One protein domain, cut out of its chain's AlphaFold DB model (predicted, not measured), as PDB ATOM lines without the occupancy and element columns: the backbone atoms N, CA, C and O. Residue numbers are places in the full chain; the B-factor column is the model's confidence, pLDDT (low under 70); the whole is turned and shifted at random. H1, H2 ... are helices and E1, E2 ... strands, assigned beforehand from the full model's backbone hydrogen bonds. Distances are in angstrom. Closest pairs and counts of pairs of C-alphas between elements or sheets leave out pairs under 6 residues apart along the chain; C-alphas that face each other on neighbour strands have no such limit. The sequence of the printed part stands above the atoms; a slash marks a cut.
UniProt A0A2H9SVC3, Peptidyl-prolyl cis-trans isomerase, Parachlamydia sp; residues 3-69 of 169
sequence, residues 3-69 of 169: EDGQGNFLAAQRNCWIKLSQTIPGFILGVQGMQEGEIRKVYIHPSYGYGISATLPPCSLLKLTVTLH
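Overview. This is residues 3 to 69 of the 169 residues of the protein "Peptidyl-prolyl cis-trans isomerase" of Parachlamydia sp (UniProt A0A2H9SVC3). With little regular structure, this is a hairpin of two antiparallel strands, E2 beside E3, with the short helix H1 packed mainly on E2 and long loops round them. The 67 printed residues hold E1, H1, E2 and E3 in that order, mixed in class, with 22 residues in named elements. The whole is compact, radius of gyration of the C-alphas 11.9 A, spanning 33 by 22 by 17 A.

Arrangement. Start at residues 3 to 4, which pair antiparallel with residues 62 to 63 of E3, residues 62 to 67. E1, residues 9 to 11, pairs with no named strand; it and E3 are near each other, with 5 pairs of C-alphas within 10 A. H1, residues 25 to 31, has every O i to N i+4 pair within hydrogen-bond range. Its closest C-alphas to E2, residues 39 to 44, are Gly 26 and Ile 44, 5.5 A apart. In the hairpin E2 and E3, at 161 degrees, N 40 and O 66 are within hydrogen-bond range at 2.8 A.

Along the chain. Find C-alpha 9 at (46.050, -37.728, 1.597), where E1 begins. H1 spans 10.4 A, E2 16.1 A, and E3 15.9 A, ending at C-alpha 67 (33.677, -30.475, 10.265).

Size, cuts and confidence. The printed part has no cut. Links E1 to H1 and E2 to E3 are long. Look for pLDDT under 70 at residues 10 to 14 and 53 to 56.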
ATOM      1  N   GLU A   3      41.405 -35.609   0.559       83.31
ATOM      2  CA  GLU A   3      41.939 -36.780  -0.130       83.31
ATOM      3  C   GLU A   3      41.626 -36.692  -1.629       83.31
ATOM      4  O   GLU A   3      40.706 -35.976  -2.048       83.31
ATOM      5  N   ASP A   4      42.370 -37.437  -2.440       78.81
ATOM      6  CA  ASP A   4      42.059 -37.623  -3.855       78.81
ATOM      7  C   ASP A   4      41.049 -38.769  -4.103       78.81
ATOM      8  O   ASP A   4      40.509 -39.411  -3.192       78.81
ATOM      9  N   GLY A   5      40.777 -39.048  -5.380       70.81
ATOM     10  CA  GLY A   5      39.903 -40.139  -5.810       70.81
ATOM     11  C   GLY A   5      40.361 -41.534  -5.368       70.81
ATOM     12  O   GLY A   5      39.518 -42.418  -5.196       70.81
ATOM     13  N   GLN A   6      41.656 -41.718  -5.128       73.69
ATOM     14  CA  GLN A   6      42.303 -42.983  -4.772       73.69
ATOM     15  C   GLN A   6      42.474 -43.144  -3.252       73.69
ATOM     16  O   GLN A   6      42.735 -44.246  -2.784       73.69
ATOM     17  N   GLY A   7      42.225 -42.085  -2.475       70.81
ATOM     18  CA  GLY A   7      42.379 -42.075  -1.019       70.81
ATOM     19  C   GLY A   7      43.747 -41.577  -0.554       70.81
ATOM     20  O   GLY A   7      44.036 -41.650   0.638       70.81
ATOM     21  N   ASN A   8      44.577 -41.043  -1.457       73.00
ATOM     22  CA  ASN A   8      45.829 -40.415  -1.065       73.00
ATOM     23  C   ASN A   8      45.530 -39.105  -0.345       73.00
ATOM     24  O   ASN A   8      44.706 -38.289  -0.775       73.00
ATOM     25  N   PHE A   9      46.226 -38.899   0.762       73.56
ATOM     26  CA  PHE A   9      46.050 -37.728   1.597       73.56
ATOM     27  C   PHE A   9      46.699 -36.497   0.954       73.56
ATOM     28  O   PHE A   9      47.905 -36.471   0.722       73.56
ATOM     29  N   LEU A  10      45.899 -35.456   0.706       65.88
ATOM     30  CA  LEU A  10      46.361 -34.214   0.080       65.88
ATOM     31  C   LEU A  10      46.671 -33.132   1.116       65.88
ATOM     32  O   LEU A  10      47.651 -32.404   0.984       65.88
ATOM     33  N   ALA A  11      45.830 -33.004   2.147       66.12
ATOM     34  CA  ALA A  11      46.048 -32.056   3.238       66.12
ATOM     35  C   ALA A  11      45.177 -32.348   4.474       66.12
ATOM     36  O   ALA A  11      43.982 -32.649   4.372       66.12
ATOM     37  N   ALA A  12      45.737 -32.096   5.663       57.94
ATOM     38  CA  ALA A  12      44.967 -31.828   6.876       57.94
ATOM     39  C   ALA A  12      45.167 -30.371   7.267       57.94
ATOM     40  O   ALA A  12      46.253 -29.946   7.653       57.94
ATOM     41  N   GLN A  13      44.090 -29.604   7.178       61.03
ATOM     42  CA  GLN A  13      44.034 -28.279   7.767       61.03
ATOM     43  C   GLN A  13      43.698 -28.420   9.254       61.03
ATOM     44  O   GLN A  13      42.784 -29.165   9.619       61.03
ATOM     45  N   ARG A  14      44.428 -27.686  10.103       68.62
ATOM     46  CA  ARG A  14      43.961 -27.347  11.454       68.62
ATOM     47  C   ARG A  14      42.685 -26.506  11.335       68.62
ATOM     48  O   ARG A  14      42.419 -25.930  10.279       68.62
ATOM     49  N   ASN A  15      41.924 -26.402  12.420       80.38
ATOM     50  CA  ASN A  15      40.747 -25.535  12.469       80.38
ATOM     51  C   ASN A  15      41.129 -24.114  12.032       80.38
ATOM     52  O   ASN A  15      41.988 -23.481  12.648       80.38
ATOM     53  N   CYS A  16      40.509 -23.626  10.961       82.81
ATOM     54  CA  CYS A  16      40.768 -22.309  10.397       82.81
ATOM     55  C   CYS A  16      39.464 -21.646   9.947       82.81
ATOM     56  O   CYS A  16      38.463 -22.311   9.674       82.81
ATOM     57  N   TRP A  17      39.481 -20.316   9.876       85.75
ATOM     58  CA  TRP A  17      38.393 -19.546   9.284       85.75
ATOM     59  C   TRP A  17      38.570 -19.490   7.772       85.75
ATOM     60  O   TRP A  17      39.629 -19.098   7.284       85.75
ATOM     61  N   ILE A  18      37.519 -19.840   7.034       86.25
ATOM     62  CA  ILE A  18      37.523 -19.857   5.571       86.25
ATOM     63  C   ILE A  18      36.411 -18.939   5.068       86.25
ATOM     64  O   ILE A  18      35.268 -19.025   5.516       86.25
ATOM     65  N   LYS A  19      36.734 -18.067   4.108       85.44
ATOM     66  CA  LYS A  19      35.728 -17.292   3.373       85.44
ATOM     67  C   LYS A  19      35.218 -18.132   2.208       85.44
ATOM     68  O   LYS A  19      35.981 -18.394   1.286       85.44
ATOM     69  N   LEU A  20      33.934 -18.507   2.214       84.19
ATOM     70  CA  LEU A  20      33.352 -19.348   1.155       84.19
ATOM     71  C   LEU A  20      33.545 -18.756  -0.251       84.19
ATOM     72  O   LEU A  20      33.826 -19.496  -1.186       84.19
ATOM     73  N   SER A  21      33.506 -17.429  -0.399       81.88
ATOM     74  CA  SER A  21      33.731 -16.744  -1.682       81.88
ATOM     75  C   SER A  21      35.136 -16.935  -2.270       81.88
ATOM     76  O   SER A  21      35.349 -16.627  -3.435       81.88
ATOM     77  N   GLN A  22      36.103 -17.387  -1.468       83.50
ATOM     78  CA  GLN A  22      37.495 -17.631  -1.868       83.50
ATOM     79  C   GLN A  22      37.806 -19.129  -1.993       83.50
ATOM     80  O   GLN A  22      38.966 -19.530  -1.947       83.50
ATOM     81  N   THR A  23      36.776 -19.965  -2.108       86.81
ATOM     82  CA  THR A  23      36.918 -21.420  -2.233       86.81
ATOM     83  C   THR A  23      36.401 -21.915  -3.576       86.81
ATOM     84  O   THR A  23      35.708 -21.197  -4.297       86.81
ATOM     85  N   ILE A  24      36.746 -23.158  -3.913       87.00
ATOM     86  CA  ILE A  24      36.258 -23.816  -5.125       87.00
ATOM     87  C   ILE A  24      34.722 -23.970  -5.090       87.00
ATOM     88  O   ILE A  24      34.167 -24.284  -4.031       87.00
ATOM     89  N   PRO A  25      34.021 -23.817  -6.229       88.94
ATOM     90  CA  PRO A  25      32.556 -23.845  -6.270       88.94
ATOM     91  C   PRO A  25      31.934 -25.118  -5.681       88.94
ATOM     92  O   PRO A  25      30.926 -25.054  -4.978       88.94
ATOM     93  N   GLY A  26      32.556 -26.279  -5.906       89.69
ATOM     94  CA  GLY A  26      32.068 -27.549  -5.368       89.69
ATOM     95  C   GLY A  26      32.113 -27.622  -3.840       89.69
ATOM     96  O   GLY A  26      31.271 -28.280  -3.234       89.69
ATOM     97  N   PHE A  27      33.050 -26.911  -3.202       90.81
ATOM     98  CA  PHE A  27      33.135 -26.863  -1.745       90.81
ATOM     99  C   PHE A  27      32.006 -26.022  -1.161       90.81
ATOM    100  O   PHE A  27      31.337 -26.480  -0.239       90.81
ATOM    101  N   ILE A  28      31.752 -24.843  -1.742       89.56
ATOM    102  CA  ILE A  28      30.655 -23.945  -1.349       89.56
ATOM    103  C   ILE A  28      29.330 -24.711  -1.304       89.56
ATOM    104  O   ILE A  28      28.620 -24.656  -0.303       89.56
ATOM    105  N   LEU A  29      29.028 -25.459  -2.366       88.81
ATOM    106  CA  LEU A  29      27.806 -26.255  -2.449       88.81
ATOM    107  C   LEU A  29      27.797 -27.420  -1.462       88.81
ATOM    108  O   LEU A  29      26.785 -27.666  -0.814       88.81
ATOM    109  N   GLY A  30      28.924 -28.119  -1.318       90.62
ATOM    110  CA  GLY A  30      29.029 -29.253  -0.405       90.62
ATOM    111  C   GLY A  30      28.748 -28.887   1.053       90.62
ATOM    112  O   GLY A  30      28.136 -29.672   1.779       90.62
ATOM    113  N   VAL A  31      29.152 -27.682   1.469       92.44
ATOM    114  CA  VAL A  31      28.940 -27.183   2.836       92.44
ATOM    115  C   VAL A  31      27.666 -26.354   2.997       92.44
ATOM    116  O   VAL A  31      27.309 -25.974   4.112       92.44
ATOM    117  N   GLN A  32      26.949 -26.078   1.906       89.12
ATOM    118  CA  GLN A  32      25.698 -25.339   1.967       89.12
ATOM    119  C   GLN A  32      24.667 -26.112   2.804       89.12
ATOM    120  O   GLN A  32      24.501 -27.328   2.681       89.12
ATOM    121  N   GLY A  33      23.992 -25.393   3.702       88.50
ATOM    122  CA  GLY A  33      23.016 -25.981   4.619       88.50
ATOM    123  C   GLY A  33      23.619 -26.886   5.698       88.50
ATOM    124  O   GLY A  33      22.860 -27.588   6.360       88.50
ATOM    125  N   MET A  34      24.947 -26.907   5.877       93.56
ATOM    126  CA  MET A  34      25.544 -27.535   7.058       93.56
ATOM    127  C   MET A  34      25.150 -26.788   8.330       93.56
ATOM    128  O   MET A  34      25.062 -25.558   8.337       93.56
ATOM    129  N   GLN A  35      24.967 -27.539   9.412       92.69
ATOM    130  CA  GLN A  35      24.776 -26.984  10.751       92.69
ATOM    131  C   GLN A  35      26.087 -26.993  11.544       92.69
ATOM    132  O   GLN A  35      26.990 -27.791  11.286       92.69
ATOM    133  N   GLU A  36      26.216 -26.087  12.513       94.38
ATOM    134  CA  GLU A  36      27.367 -26.092  13.420       94.38
ATOM    135  C   GLU A  36      27.440 -27.421  14.188       94.38
ATOM    136  O   GLU A  36      26.434 -27.945  14.661       94.38
ATOM    137  N   GLY A  37      28.641 -27.984  14.289       93.19
ATOM    138  CA  GLY A  37      28.910 -29.318  14.827       93.19
ATOM    139  C   GLY A  37      28.786 -30.456  13.809       93.19
ATOM    140  O   GLY A  37      29.237 -31.564  14.096       93.19
ATOM    141  N   GLU A  38      28.227 -30.217  12.619       95.00
ATOM    142  CA  GLU A  38      28.041 -31.262  11.612       95.00
ATOM    143  C   GLU A  38      29.371 -31.707  10.984       95.00
ATOM    144  O   GLU A  38      30.261 -30.897  10.692       95.00
ATOM    145  N   ILE A  39      29.478 -33.013  10.720       94.88
ATOM    146  CA  ILE A  39      30.541 -33.610   9.912       94.88
ATOM    147  C   ILE A  39      29.939 -34.099   8.599       94.88
ATOM    148  O   ILE A  39      29.011 -34.908   8.602       94.88
ATOM    149  N   ARG A  40      30.500 -33.659   7.472       95.06
ATOM    150  CA  ARG A  40      30.013 -34.015   6.137       95.06
ATOM    151  C   ARG A  40      31.144 -34.482   5.234       95.06
ATOM    152  O   ARG A  40      32.224 -33.890   5.204       95.06
ATOM    153  N   LYS A  41      30.871 -35.539   4.468       94.75
ATOM    154  CA  LYS A  41      31.725 -35.979   3.362       94.75
ATOM    155  C   LYS A  41      31.246 -35.331   2.068       94.75
ATOM    156  O   LYS A  41      30.089 -35.493   1.696       94.75
ATOM    157  N   VAL A  42      32.132 -34.604   1.400       94.19
ATOM    158  CA  VAL A  42      31.858 -33.892   0.149       94.19
ATOM    159  C   VAL A  42      32.731 -34.482  -0.953       94.19
ATOM    160  O   VAL A  42      33.948 -34.566  -0.803       94.19
ATOM    161  N   TYR A  43      32.106 -34.864  -2.065       94.19
ATOM    162  CA  TYR A  43      32.781 -35.350  -3.267       94.19
ATOM    163  C   TYR A  43      32.688 -34.273  -4.343       94.19
ATOM    164  O   TYR A  43      31.587 -33.881  -4.730       94.19
ATOM    165  N   ILE A  44      33.831 -33.777  -4.812       91.44
ATOM    166  CA  ILE A  44      33.887 -32.673  -5.772       91.44
ATOM    167  C   ILE A  44      34.463 -33.179  -7.086       91.44
ATOM    168  O   ILE A  44      35.647 -33.508  -7.170       91.44
ATOM    169  N   HIS A  45      33.615 -33.201  -8.115       92.31
ATOM    170  CA  HIS A  45      34.029 -33.468  -9.490       92.31
ATOM    171  C   HIS A  45      35.037 -32.402  -9.966       92.31
ATOM    172  O   HIS A  45      34.858 -31.228  -9.624       92.31
ATOM    173  N   PRO A  46      36.040 -32.747 -10.796       88.44
ATOM    174  CA  PRO A  46      37.061 -31.802 -11.251       88.44
ATOM    175  C   PRO A  46      36.518 -30.504 -11.858       88.44
ATOM    176  O   PRO A  46      37.088 -29.445 -11.612       88.44
ATOM    177  N   SER A  47      35.383 -30.557 -12.568       88.62
ATOM    178  CA  SER A  47      34.700 -29.373 -13.127       88.62
ATOM    179  C   SER A  47      34.268 -28.341 -12.080       88.62
ATOM    180  O   SER A  47      34.025 -27.192 -12.424       88.62
ATOM    181  N   TYR A  48      34.148 -28.739 -10.815       88.25
ATOM    182  CA  TYR A  48      33.797 -27.866  -9.691       88.25
ATOM    183  C   TYR A  48      34.950 -27.703  -8.689       88.25
ATOM    184  O   TYR A  48      34.761 -27.122  -7.616       88.25
ATOM    185  N   GLY A  49      36.122 -28.243  -9.026       87.94
ATOM    186  CA  GLY A  49      37.350 -28.182  -8.244       87.94
ATOM    187  C   GLY A  49      38.459 -27.486  -9.023       87.94
ATOM    188  O   GLY A  49      38.301 -26.345  -9.444       87.94
ATOM    189  N   TYR A  50      39.583 -28.180  -9.199       87.00
ATOM    190  CA  TYR A  50      40.784 -27.630  -9.835       87.00
ATOM    191  C   TYR A  50      40.918 -27.961 -11.330       87.00
ATOM    192  O   TYR A  50      41.820 -27.455 -11.995       87.00
ATOM    193  N   GLY A  51      40.024 -28.787 -11.886       85.12
ATOM    194  CA  GLY A  51      40.046 -29.150 -13.301       85.12
ATOM    195  C   GLY A  51      41.400 -29.693 -13.755       85.12
ATOM    196  O   GLY A  51      41.856 -30.723 -13.263       85.12
ATOM    197  N   ILE A  52      42.028 -28.978 -14.689       77.44
ATOM    198  CA  ILE A  52      43.331 -29.313 -15.287       77.44
ATOM    199  C   ILE A  52      44.519 -28.637 -14.592       77.44
ATOM    200  O   ILE A  52      45.665 -28.925 -14.917       77.44
ATOM    201  N   SER A  53      44.255 -27.704 -13.678       66.44
ATOM    202  CA  SER A  53      45.253 -26.785 -13.141       66.44
ATOM    203  C   SER A  53      45.435 -27.009 -11.649       66.44
ATOM    204  O   SER A  53      44.631 -26.514 -10.862       66.44
ATOM    205  N   ALA A  54      46.515 -27.678 -11.244       61.22
ATOM    206  CA  ALA A  54      46.988 -27.670  -9.862       61.22
ATOM    207  C   ALA A  54      48.367 -28.337  -9.723       61.22
ATOM    208  O   ALA A  54      48.887 -28.958 -10.642       61.22
ATOM    209  N   THR A  55      48.896 -28.289  -8.501       63.09
ATOM    210  CA  THR A  55      49.879 -29.242  -7.959       63.09
ATOM    211  C   THR A  55      49.331 -30.673  -7.818       63.09
ATOM    212  O   THR A  55      50.035 -31.547  -7.322       63.09
ATOM    213  N   LEU A  56      48.065 -30.905  -8.181       67.50
ATOM    214  CA  LEU A  56      47.398 -32.205  -8.173       67.50
ATOM    215  C   LEU A  56      47.384 -32.790  -9.590       67.50
ATOM    216  O   LEU A  56      47.397 -32.015 -10.550       67.50
ATOM    217  N   PRO A  57      47.280 -34.122  -9.741       71.19
ATOM    218  CA  PRO A  57      47.080 -34.728 -11.050       71.19
ATOM    219  C   PRO A  57      45.877 -34.102 -11.780       71.19
ATOM    220  O   PRO A  57      44.850 -33.827 -11.135       71.19
ATOM    221  N   PRO A  58      45.962 -33.880 -13.105       76.94
ATOM    222  CA  PRO A  58      44.852 -33.346 -13.885       76.94
ATOM    223  C   PRO A  58      43.572 -34.163 -13.684       76.94
ATOM    224  O   PRO A  58      43.608 -35.389 -13.603       76.94
ATOM    225  N   CYS A  59      42.429 -33.482 -13.607       82.00
ATOM    226  CA  CYS A  59      41.110 -34.102 -13.459       82.00
ATOM    227  C   CYS A  59      40.938 -34.979 -12.208       82.00
ATOM    228  O   CYS A  59      40.160 -35.935 -12.209       82.00
ATOM    229  N   SER A  60      41.608 -34.625 -11.110       82.31
ATOM    230  CA  SER A  60      41.460 -35.329  -9.833       82.31
ATOM    231  C   SER A  60      40.112 -35.060  -9.153       82.31
ATOM    232  O   SER A  60      39.734 -33.910  -8.917       82.31
ATOM    233  N   LEU A  61      39.409 -36.133  -8.776       88.19
ATOM    234  CA  LEU A  61      38.285 -36.074  -7.835       88.19
ATOM    235  C   LEU A  61      38.806 -35.678  -6.449       88.19
ATOM    236  O   LEU A  61      39.781 -36.262  -5.977       88.19
ATOM    237  N   LEU A  62      38.122 -34.755  -5.771       88.62
ATOM    238  CA  LEU A  62      38.430 -34.421  -4.378       88.62
ATOM    239  C   LEU A  62      37.407 -35.052  -3.438       88.62
ATOM    240  O   LEU A  62      36.198 -34.894  -3.628       88.62
ATOM    241  N   LYS A  63      37.896 -35.710  -2.390       92.00
ATOM    242  CA  LYS A  63      37.096 -36.197  -1.266       92.00
ATOM    243  C   LYS A  63      37.445 -35.371  -0.037       92.00
ATOM    244  O   LYS A  63      38.589 -35.339   0.405       92.00
ATOM    245  N   LEU A  64      36.462 -34.677   0.521       91.06
ATOM    246  CA  LEU A  64      36.655 -33.842   1.700       91.06
ATOM    247  C   LEU A  64      35.822 -34.382   2.848       91.06
ATOM    248  O   LEU A  64      34.622 -34.584   2.705       91.06
ATOM    249  N   THR A  65      36.448 -34.544   4.008       92.88
ATOM    250  CA  THR A  65      35.731 -34.669   5.279       92.88
ATOM    251  C   THR A  65      35.806 -33.324   5.986       92.88
ATOM    252  O   THR A  65      36.898 -32.874   6.360       92.88
ATOM    253  N   VAL A  66      34.652 -32.675   6.115       92.88
ATOM    254  CA  VAL A  66      34.491 -31.317   6.636       92.88
ATOM    255  C   VAL A  66      33.781 -31.380   7.975       92.88
ATOM    256  O   VAL A  66      32.727 -31.999   8.078       92.88
ATOM    257  N   THR A  67      34.332 -30.704   8.976       93.12
ATOM    258  CA  THR A  67      33.677 -30.475  10.265       93.12
ATOM    259  C   THR A  67      33.385 -28.988  10.377       93.12
ATOM    260  O   THR A  67      34.312 -28.175  10.369       93.12
ATOM    261  N   LEU A  68      32.107 -28.613  10.445       93.31
ATOM    262  CA  LEU A  68      31.727 -27.213  10.596       93.31
ATOM    263  C   LEU A  68      31.708 -26.857  12.080       93.31
ATOM    264  O   LEU A  68      30.828 -27.286  12.808       93.31
ATOM    265  N   HIS A  69      32.667 -26.058  12.537       92.88
ATOM    266  CA  HIS A  69      32.705 -25.657  13.945       92.88
ATOM    267  C   HIS A  69      31.798 -24.467  14.245       92.88
ATOM    268  O   HIS A  69      31.052 -24.512  15.217       92.88
TER     269      HIS A  69